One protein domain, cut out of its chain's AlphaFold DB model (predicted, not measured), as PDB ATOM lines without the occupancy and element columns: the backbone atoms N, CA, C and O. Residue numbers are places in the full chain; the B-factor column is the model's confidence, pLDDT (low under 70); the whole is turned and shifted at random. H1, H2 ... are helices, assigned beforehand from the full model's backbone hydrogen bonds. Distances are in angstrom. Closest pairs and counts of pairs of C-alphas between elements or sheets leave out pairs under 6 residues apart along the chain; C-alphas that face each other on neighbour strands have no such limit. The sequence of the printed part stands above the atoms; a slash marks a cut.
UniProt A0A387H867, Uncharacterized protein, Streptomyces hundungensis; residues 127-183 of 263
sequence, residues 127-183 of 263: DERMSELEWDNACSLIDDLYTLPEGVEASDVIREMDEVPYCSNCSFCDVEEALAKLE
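What this domain is: This is residues 127 to 183 of the 263 residues of an uncharacterized protein of Streptomyces hundungensis (UniProt A0A387H867). One long helix, H1, makes most of the longest axis, and two short helices sit towards its far end: H2 begins at the later part of H1, touching its residues 138 to 143, and runs away from it at a steep angle, and H3 packs on H2. Between H2 and H3 a long loop, residues 161 to 174, folds back towards the H1 side before it returns to H3. The 57 printed residues hold three named helices, in the order H1, H2, H3, and no named strand; the class is all helix. The whole is compact, with a radius of gyration of the C-alphas of 10.9 A, yet elongated in outline, 33 by 21 by 17 A.

Where its parts are: H1 is residues 127 to 145, 26.7 A from first to last C-alpha, beginning at C-alpha 127 at (174.885, 127.404, 114.102). H2 is residues 154 to 160, 10.3 A long, with C-alpha 154 at (153.892, 121.011, 117.912). H3 is residues 175 to 181, 10.0 A long, ending at C-alpha 181 at (146.104, 132.324, 116.986).

How they stand to each other: H1 touches H2 with residues 138 to 143 alone; the closest C-alphas, of Cys 139 and Ala 154, are 5.1 A apart. Their lines are about perpendicular, only just, at 73 degrees. H2 touches H3, and their closest C-alphas, of Glu 160 and Ala 178, are 5.0 A apart. H2 and H3 run the same way at a steep tilt of 60 degrees. H1 and H3 are only just apart, with their closest C-alphas at 8.0 A. In H1, H2 and H3 every O i to N i+4 pair is within hydrogen-bond range.

The domain as a whole: The C-alphas of Asp 127 and Glu 183, 33.4 A apart, are the two farthest apart. The printed part has no cut. The link from H1 to H2 is short, with 8 residues, and that from H2 to H3 is long, with 14. The mean pLDDT of the printed part is 83.9; residues 164 to 166 and 168 to 173 are under 70.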
ATOM      1  N   ASP A 127     176.153 126.690 113.895       92.69
ATOM      2  CA  ASP A 127     174.885 127.404 114.102       92.69
ATOM      3  C   ASP A 127     173.688 126.719 113.440       92.69
ATOM      4  O   ASP A 127     172.567 126.783 113.954       92.69
ATOM      5  N   GLU A 128     173.910 126.068 112.294       93.75
ATOM      6  CA  GLU A 128     172.855 125.350 111.580       93.75
ATOM      7  C   GLU A 128     172.397 124.168 112.432       93.75
ATOM      8  O   GLU A 128     171.205 124.032 112.719       93.75
ATOM      9  N   ARG A 129     173.353 123.383 112.947       92.69
ATOM     10  CA  ARG A 129     173.053 122.260 113.835       92.69
ATOM     11  C   ARG A 129     172.438 122.699 115.163       92.69
ATOM     12  O   ARG A 129     171.552 122.013 115.673       92.69
ATOM     13  N   MET A 130     172.890 123.825 115.719       90.25
ATOM     14  CA  MET A 130     172.286 124.419 116.915       90.25
ATOM     15  C   MET A 130     170.812 124.751 116.670       90.25
ATOM     16  O   MET A 130     169.954 124.309 117.429       90.25
ATOM     17  N   SER A 131     170.519 125.451 115.572       88.25
ATOM     18  CA  SER A 131     169.159 125.875 115.223       88.25
ATOM     19  C   SER A 131     168.217 124.684 115.010       88.25
ATOM     20  O   SER A 131     167.073 124.716 115.460       88.25
ATOM     21  N   GLU A 132     168.693 123.617 114.357       89.50
ATOM     22  CA  GLU A 132     167.938 122.365 114.201       89.50
ATOM     23  C   GLU A 132     167.583 121.740 115.554       89.50
ATOM     24  O   GLU A 132     166.427 121.407 115.805       89.50
ATOM     25  N   LEU A 133     168.570 121.598 116.443       88.00
ATOM     26  CA  LEU A 133     168.357 120.974 117.746       88.00
ATOM     27  C   LEU A 133     167.456 121.814 118.650       88.00
ATOM     28  O   LEU A 133     166.632 121.255 119.368       88.00
ATOM     29  N   GLU A 134     167.584 123.140 118.626       85.62
ATOM     30  CA  GLU A 134     166.689 124.020 119.376       85.62
ATOM     31  C   GLU A 134     165.242 123.903 118.882       85.62
ATOM     32  O   GLU A 134     164.321 123.847 119.697       85.62
ATOM     33  N   TRP A 135     165.035 123.793 117.568       87.25
ATOM     34  CA  TRP A 135     163.716 123.551 116.989       87.25
ATOM     35  C   TRP A 135     163.133 122.194 117.405       87.25
ATOM     36  O   TRP A 135     161.989 122.125 117.865       87.25
ATOM     37  N   ASP A 136     163.912 121.119 117.283       87.12
ATOM     38  CA  ASP A 136     163.486 119.759 117.635       87.12
ATOM     39  C   ASP A 136     163.166 119.639 119.134       87.12
ATOM     40  O   ASP A 136     162.160 119.033 119.523       87.12
ATOM     41  N   ASN A 137     163.987 120.265 119.982       83.44
ATOM     42  CA  ASN A 137     163.776 120.310 121.427       83.44
ATOM     43  C   ASN A 137     162.516 121.105 121.780       83.44
ATOM     44  O   ASN A 137     161.746 120.671 122.637       83.44
ATOM     45  N   ALA A 138     162.281 122.241 121.118       84.12
ATOM     46  CA  ALA A 138     161.066 123.023 121.315       84.12
ATOM     47  C   ALA A 138     159.823 122.209 120.933       84.12
ATOM     48  O   ALA A 138     158.861 122.184 121.697       84.12
ATOM     49  N   CYS A 139     159.848 121.497 119.799       87.88
ATOM     50  CA  CYS A 139     158.735 120.637 119.382       87.88
ATOM     51  C   CYS A 139     158.468 119.532 120.411       87.88
ATOM     52  O   CYS A 139     157.343 119.391 120.887       87.88
ATOM     53  N   SER A 140     159.523 118.817 120.814       86.25
ATOM     54  CA  SER A 140     159.433 117.724 121.790       86.25
ATOM     55  C   SER A 140     158.870 118.202 123.130       86.25
ATOM     56  O   SER A 140     158.047 117.526 123.737       86.25
ATOM     57  N   LEU A 141     159.256 119.401 123.573       83.06
ATOM     58  CA  LEU A 141     158.746 120.006 124.801       83.06
ATOM     59  C   LEU A 141     157.231 120.257 124.743       83.06
ATOM     60  O   LEU A 141     156.535 120.026 125.732       83.06
ATOM     61  N   ILE A 142     156.724 120.745 123.609       86.44
ATOM     62  CA  ILE A 142     155.288 120.972 123.423       86.44
ATOM     63  C   ILE A 142     154.536 119.639 123.456       86.44
ATOM     64  O   ILE A 142     153.555 119.531 124.190       86.44
ATOM     65  N   ASP A 143     155.022 118.630 122.732       87.94
ATOM     66  CA  ASP A 143     154.403 117.299 122.689       87.94
ATOM     67  C   ASP A 143     154.410 116.598 124.062       87.94
ATOM     68  O   ASP A 143     153.445 115.924 124.428       87.94
ATOM     69  N   ASP A 144     155.470 116.788 124.854       84.69
ATOM     70  CA  ASP A 144     155.596 116.218 126.200       84.69
ATOM     71  C   ASP A 144     154.654 116.879 127.220       84.69
ATOM     72  O   ASP A 144     154.163 116.222 128.146       84.69
ATOM     73  N   LEU A 145     154.438 118.194 127.104       83.44
ATOM     74  CA  LEU A 145     153.727 118.985 128.113       83.44
ATOM     75  C   LEU A 145     152.251 119.222 127.785       83.44
ATOM     76  O   LEU A 145     151.458 119.454 128.703       83.44
ATOM     77  N   TYR A 146     151.867 119.169 126.510       84.88
ATOM     78  CA  TYR A 146     150.535 119.547 126.058       84.88
ATOM     79  C   TYR A 146     149.886 118.442 125.235       84.88
ATOM     80  O   TYR A 146     150.451 117.886 124.304       84.88
ATOM     81  N   THR A 147     148.616 118.168 125.531       88.94
ATOM     82  CA  THR A 147     147.764 117.416 124.609       88.94
ATOM     83  C   THR A 147     147.244 118.380 123.554       88.94
ATOM     84  O   THR A 147     146.375 119.202 123.855       88.94
ATOM     85  N   LEU A 148     147.793 118.307 122.345       91.06
ATOM     86  CA  LEU A 148     147.401 119.163 121.229       91.06
ATOM     87  C   LEU A 148     146.064 118.719 120.598       91.06
ATOM     88  O   LEU A 148     145.674 117.553 120.726       91.06
ATOM     89  N   PRO A 149     145.329 119.640 119.940       90.19
ATOM     90  CA  PRO A 149     144.145 119.286 119.164       90.19
ATOM     91  C   PRO A 149     144.469 118.303 118.028       90.19
ATOM     92  O   PRO A 149     145.562 118.322 117.468       90.19
ATOM     93  N   GLU A 150     143.491 117.487 117.626       86.94
ATOM     94  CA  GLU A 150     143.659 116.589 116.477       86.94
ATOM     95  C   GLU A 150     144.011 117.379 115.204       86.94
ATOM     96  O   GLU A 150     143.326 118.340 114.841       86.94
ATOM     97  N   GLY A 151     145.081 116.955 114.525       87.38
ATOM     98  CA  GLY A 151     145.575 117.583 113.300       87.38
ATOM     99  C   GLY A 151     146.417 118.846 113.508       87.38
ATOM    100  O   GLY A 151     146.722 119.506 112.517       87.38
ATOM    101  N   VAL A 152     146.773 119.183 114.751       93.19
ATOM    102  CA  VAL A 152     147.739 120.238 115.086       93.19
ATOM    103  C   VAL A 152     149.016 119.584 115.596       93.19
ATOM    104  O   VAL A 152     148.978 118.839 116.573       93.19
ATOM    105  N   GLU A 153     150.142 119.885 114.957       94.25
ATOM    106  CA  GLU A 153     151.457 119.402 115.380       94.25
ATOM    107  C   GLU A 153     152.158 120.464 116.246       94.25
ATOM    108  O   GLU A 153     151.916 121.665 116.088       94.25
ATOM    109  N   ALA A 154     153.100 120.066 117.111       91.56
ATOM    110  CA  ALA A 154     153.892 121.011 117.912       91.56
ATOM    111  C   ALA A 154     154.578 122.093 117.062       91.56
ATOM    112  O   ALA A 154     154.666 123.256 117.457       91.56
ATOM    113  N   SER A 155     155.007 121.726 115.851       91.88
ATOM    114  CA  SER A 155     155.630 122.655 114.908       91.88
ATOM    115  C   SER A 155     154.695 123.786 114.462       91.88
ATOM    116  O   SER A 155     155.171 124.874 114.149       91.88
ATOM    117  N   ASP A 156     153.380 123.554 114.432       93.12
ATOM    118  CA  ASP A 156     152.396 124.578 114.075       93.12
ATOM    119  C   ASP A 156     152.209 125.560 115.229       93.12
ATOM    120  O   ASP A 156     152.189 126.767 115.012       93.12
ATOM    121  N   VAL A 157     152.176 125.048 116.462       90.31
ATOM    122  CA  VAL A 157     152.127 125.868 117.680       90.31
ATOM    123  C   VAL A 157     153.343 126.790 117.752       90.31
ATOM    124  O   VAL A 157     153.186 127.995 117.918       90.31
ATOM    125  N   ILE A 158     154.552 126.252 117.566       89.25
ATOM    126  CA  ILE A 158     155.800 127.028 117.649       89.25
ATOM    127  C   ILE A 158     155.861 128.128 116.584       89.25
ATOM    128  O   ILE A 158     156.387 129.202 116.855       89.25
ATOM    129  N   ARG A 159     155.305 127.911 115.386       90.38
ATOM    130  CA  ARG A 159     155.263 128.950 114.337       90.38
ATOM    131  C   ARG A 159     154.403 130.154 114.711       90.38
ATOM    132  O   ARG A 159     154.664 131.242 114.207       90.38
ATOM    133  N   GLU A 160     153.407 129.956 115.566       89.62
ATOM    134  CA  GLU A 160     152.523 131.019 116.051       89.62
ATOM    135  C   GLU A 160     153.022 131.659 117.360       89.62
ATOM    136  O   GLU A 160     152.461 132.656 117.830       89.62
ATOM    137  N   MET A 161     154.090 131.118 117.954       86.25
ATOM    138  CA  MET A 161     154.765 131.725 119.099       86.25
ATOM    139  C   MET A 161     155.563 132.959 118.662       86.25
ATOM    140  O   MET A 161     156.203 132.978 117.613       86.25
ATOM    141  N   ASP A 162     155.543 134.002 119.492       78.06
ATOM    142  CA  ASP A 162     156.227 135.266 119.180       78.06
ATOM    143  C   ASP A 162     157.756 135.184 119.361       78.06
ATOM    144  O   ASP A 162     158.493 136.019 118.835       78.06
ATOM    145  N   GLU A 163     158.243 134.165 120.078       71.44
ATOM    146  CA  GLU A 163     159.663 133.887 120.298       71.44
ATOM    147  C   GLU A 163     159.997 132.463 119.833       71.44
ATOM    148  O   GLU A 163     159.457 131.484 120.350       71.44
ATOM    149  N   VAL A 164     160.907 132.352 118.860       67.62
ATOM    150  CA  VAL A 164     161.354 131.085 118.265       67.62
ATOM    151  C   VAL A 164     162.887 131.058 118.222       67.62
ATOM    152  O   VAL A 164     163.477 132.058 117.799       67.62
ATOM    153  N   PRO A 165     163.538 129.933 118.572       66.62
ATOM    154  CA  PRO A 165     162.959 128.705 119.131       66.62
ATOM    155  C   PRO A 165     162.528 128.878 120.599       66.62
ATOM    156  O   PRO A 165     163.194 129.548 121.388       66.62
ATOM    157  N   TYR A 166     161.388 128.285 120.962       67.38
ATOM    158  CA  TYR A 166     160.844 128.382 122.316       67.38
ATOM    159  C   TYR A 166     161.707 127.606 123.313       67.38
ATOM    160  O   TYR A 166     162.021 126.435 123.099       67.38
ATOM    161  N   CYS A 167     162.016 128.235 124.448       70.69
ATOM    162  CA  CYS A 167     162.606 127.544 125.583       70.69
ATOM    163  C   CYS A 167     161.905 127.893 126.888       70.69
ATOM    164  O   CYS A 167     161.921 129.052 127.300       70.69
ATOM    165  N   SER A 168     161.387 126.892 127.601       65.25
ATOM    166  CA  SER A 168     160.693 127.084 128.885       65.25
ATOM    167  C   SER A 168     161.554 127.723 129.980       65.25
ATOM    168  O   SER A 168     161.021 128.252 130.951       65.25
ATOM    169  N   ASN A 169     162.885 127.662 129.851       67.31
ATOM    170  CA  ASN A 169     163.826 128.271 130.795       67.31
ATOM    171  C   ASN A 169     164.198 129.720 130.441       67.31
ATOM    172  O   ASN A 169     164.689 130.452 131.302       67.31
ATOM    173  N   CYS A 170     164.003 130.132 129.186       66.75
ATOM    174  CA  CYS A 170     164.464 131.427 128.672       66.75
ATOM    175  C   CYS A 170     163.318 132.339 128.221       66.75
ATOM    176  O   CYS A 170     163.508 133.549 128.150       66.75
ATOM    177  N   SER A 171     162.149 131.766 127.943       63.28
ATOM    178  CA  SER A 171     160.972 132.451 127.423       63.28
ATOM    179  C   SER A 171     159.747 132.157 128.283       63.28
ATOM    180  O   SER A 171     159.625 131.103 128.907       63.28
ATOM    181  N   PHE A 172     158.825 133.114 128.292       59.50
ATOM    182  CA  PHE A 172     157.523 133.038 128.953       59.50
ATOM    183  C   PHE A 172     156.383 132.821 127.945       59.50
ATOM    184  O   PHE A 172     155.252 133.219 128.208       59.50
ATOM    185  N   CYS A 173     156.671 132.250 126.773       63.62
ATOM    186  CA  CYS A 173     155.658 132.097 125.735       63.62
ATOM    187  C   CYS A 173     154.552 131.110 126.154       63.62
ATOM    188  O   CYS A 173     154.833 130.024 126.671       63.62
ATOM    189  N   ASP A 174     153.299 131.521 125.942       79.62
ATOM    190  CA  ASP A 174     152.101 130.786 126.333       79.62
ATOM    191  C   ASP A 174     151.562 129.977 125.144       79.62
ATOM    192  O   ASP A 174     151.119 130.519 124.127       79.62
ATOM    193  N   VAL A 175     151.592 128.653 125.280       84.94
ATOM    194  CA  VAL A 175     151.042 127.714 124.292       84.94
ATOM    195  C   VAL A 175     149.558 127.969 124.035       84.94
ATOM    196  O   VAL A 175     149.087 127.760 122.918       84.94
ATOM    197  N   GLU A 176     148.812 128.451 125.032       86.38
ATOM    198  CA  GLU A 176     147.394 128.758 124.860       86.38
ATOM    199  C   GLU A 176     147.180 129.973 123.951       86.38
ATOM    200  O   GLU A 176     146.250 129.968 123.146       86.38
ATOM    201  N   GLU A 177     148.061 130.974 124.008       86.69
ATOM    202  CA  GLU A 177     148.018 132.124 123.100       86.69
ATOM    203  C   GLU A 177     148.361 131.718 121.662       86.69
ATOM    204  O   GLU A 177     147.692 132.152 120.720       86.69
ATOM    205  N   ALA A 178     149.354 130.844 121.477       89.38
ATOM    206  CA  ALA A 178     149.688 130.297 120.162       89.38
ATOM    207  C   ALA A 178     148.523 129.474 119.579       89.38
ATOM    208  O   ALA A 178     148.137 129.655 118.425       89.38
ATOM    209  N   LEU A 179     147.885 128.628 120.394       89.88
ATOM    210  CA  LEU A 179     146.697 127.876 119.984       89.88
ATOM    211  C   LEU A 179     145.493 128.787 119.703       89.88
ATOM    212  O   LEU A 179     144.720 128.502 118.788       89.88
ATOM    213  N   ALA A 180     145.359 129.908 120.413       88.56
ATOM    214  CA  ALA A 180     144.336 130.910 120.133       88.56
ATOM    215  C   ALA A 180     144.534 131.588 118.768       88.56
ATOM    216  O   ALA A 180     143.551 131.817 118.061       88.56
ATOM    217  N   LYS A 181     145.783 131.851 118.351       88.75
ATOM    218  CA  LYS A 181     146.104 132.324 116.986       88.75
ATOM    219  C   LYS A 181     145.744 131.280 115.919       88.75
ATOM    220  O   LYS A 181     145.307 131.651 114.834       88.75
ATOM    221  N   LEU A 182     145.821 129.990 116.262       90.56
ATOM    222  CA  LEU A 182     145.326 128.873 115.444       90.56
ATOM    223  C   LEU A 182     143.803 128.659 115.534       90.56
ATOM    224  O   LEU A 182     143.298 127.661 115.015       90.56
ATOM    225  N   GLU A 183     143.070 129.582 116.164       90.88
ATOM    226  CA  GLU A 183     141.613 129.538 116.340       90.88
ATOM    227  C   GLU A 183     141.115 128.403 117.250       90.88
ATOM    228  O   GLU A 183     139.973 127.942 117.127       90.88
TER     229      GLU A 183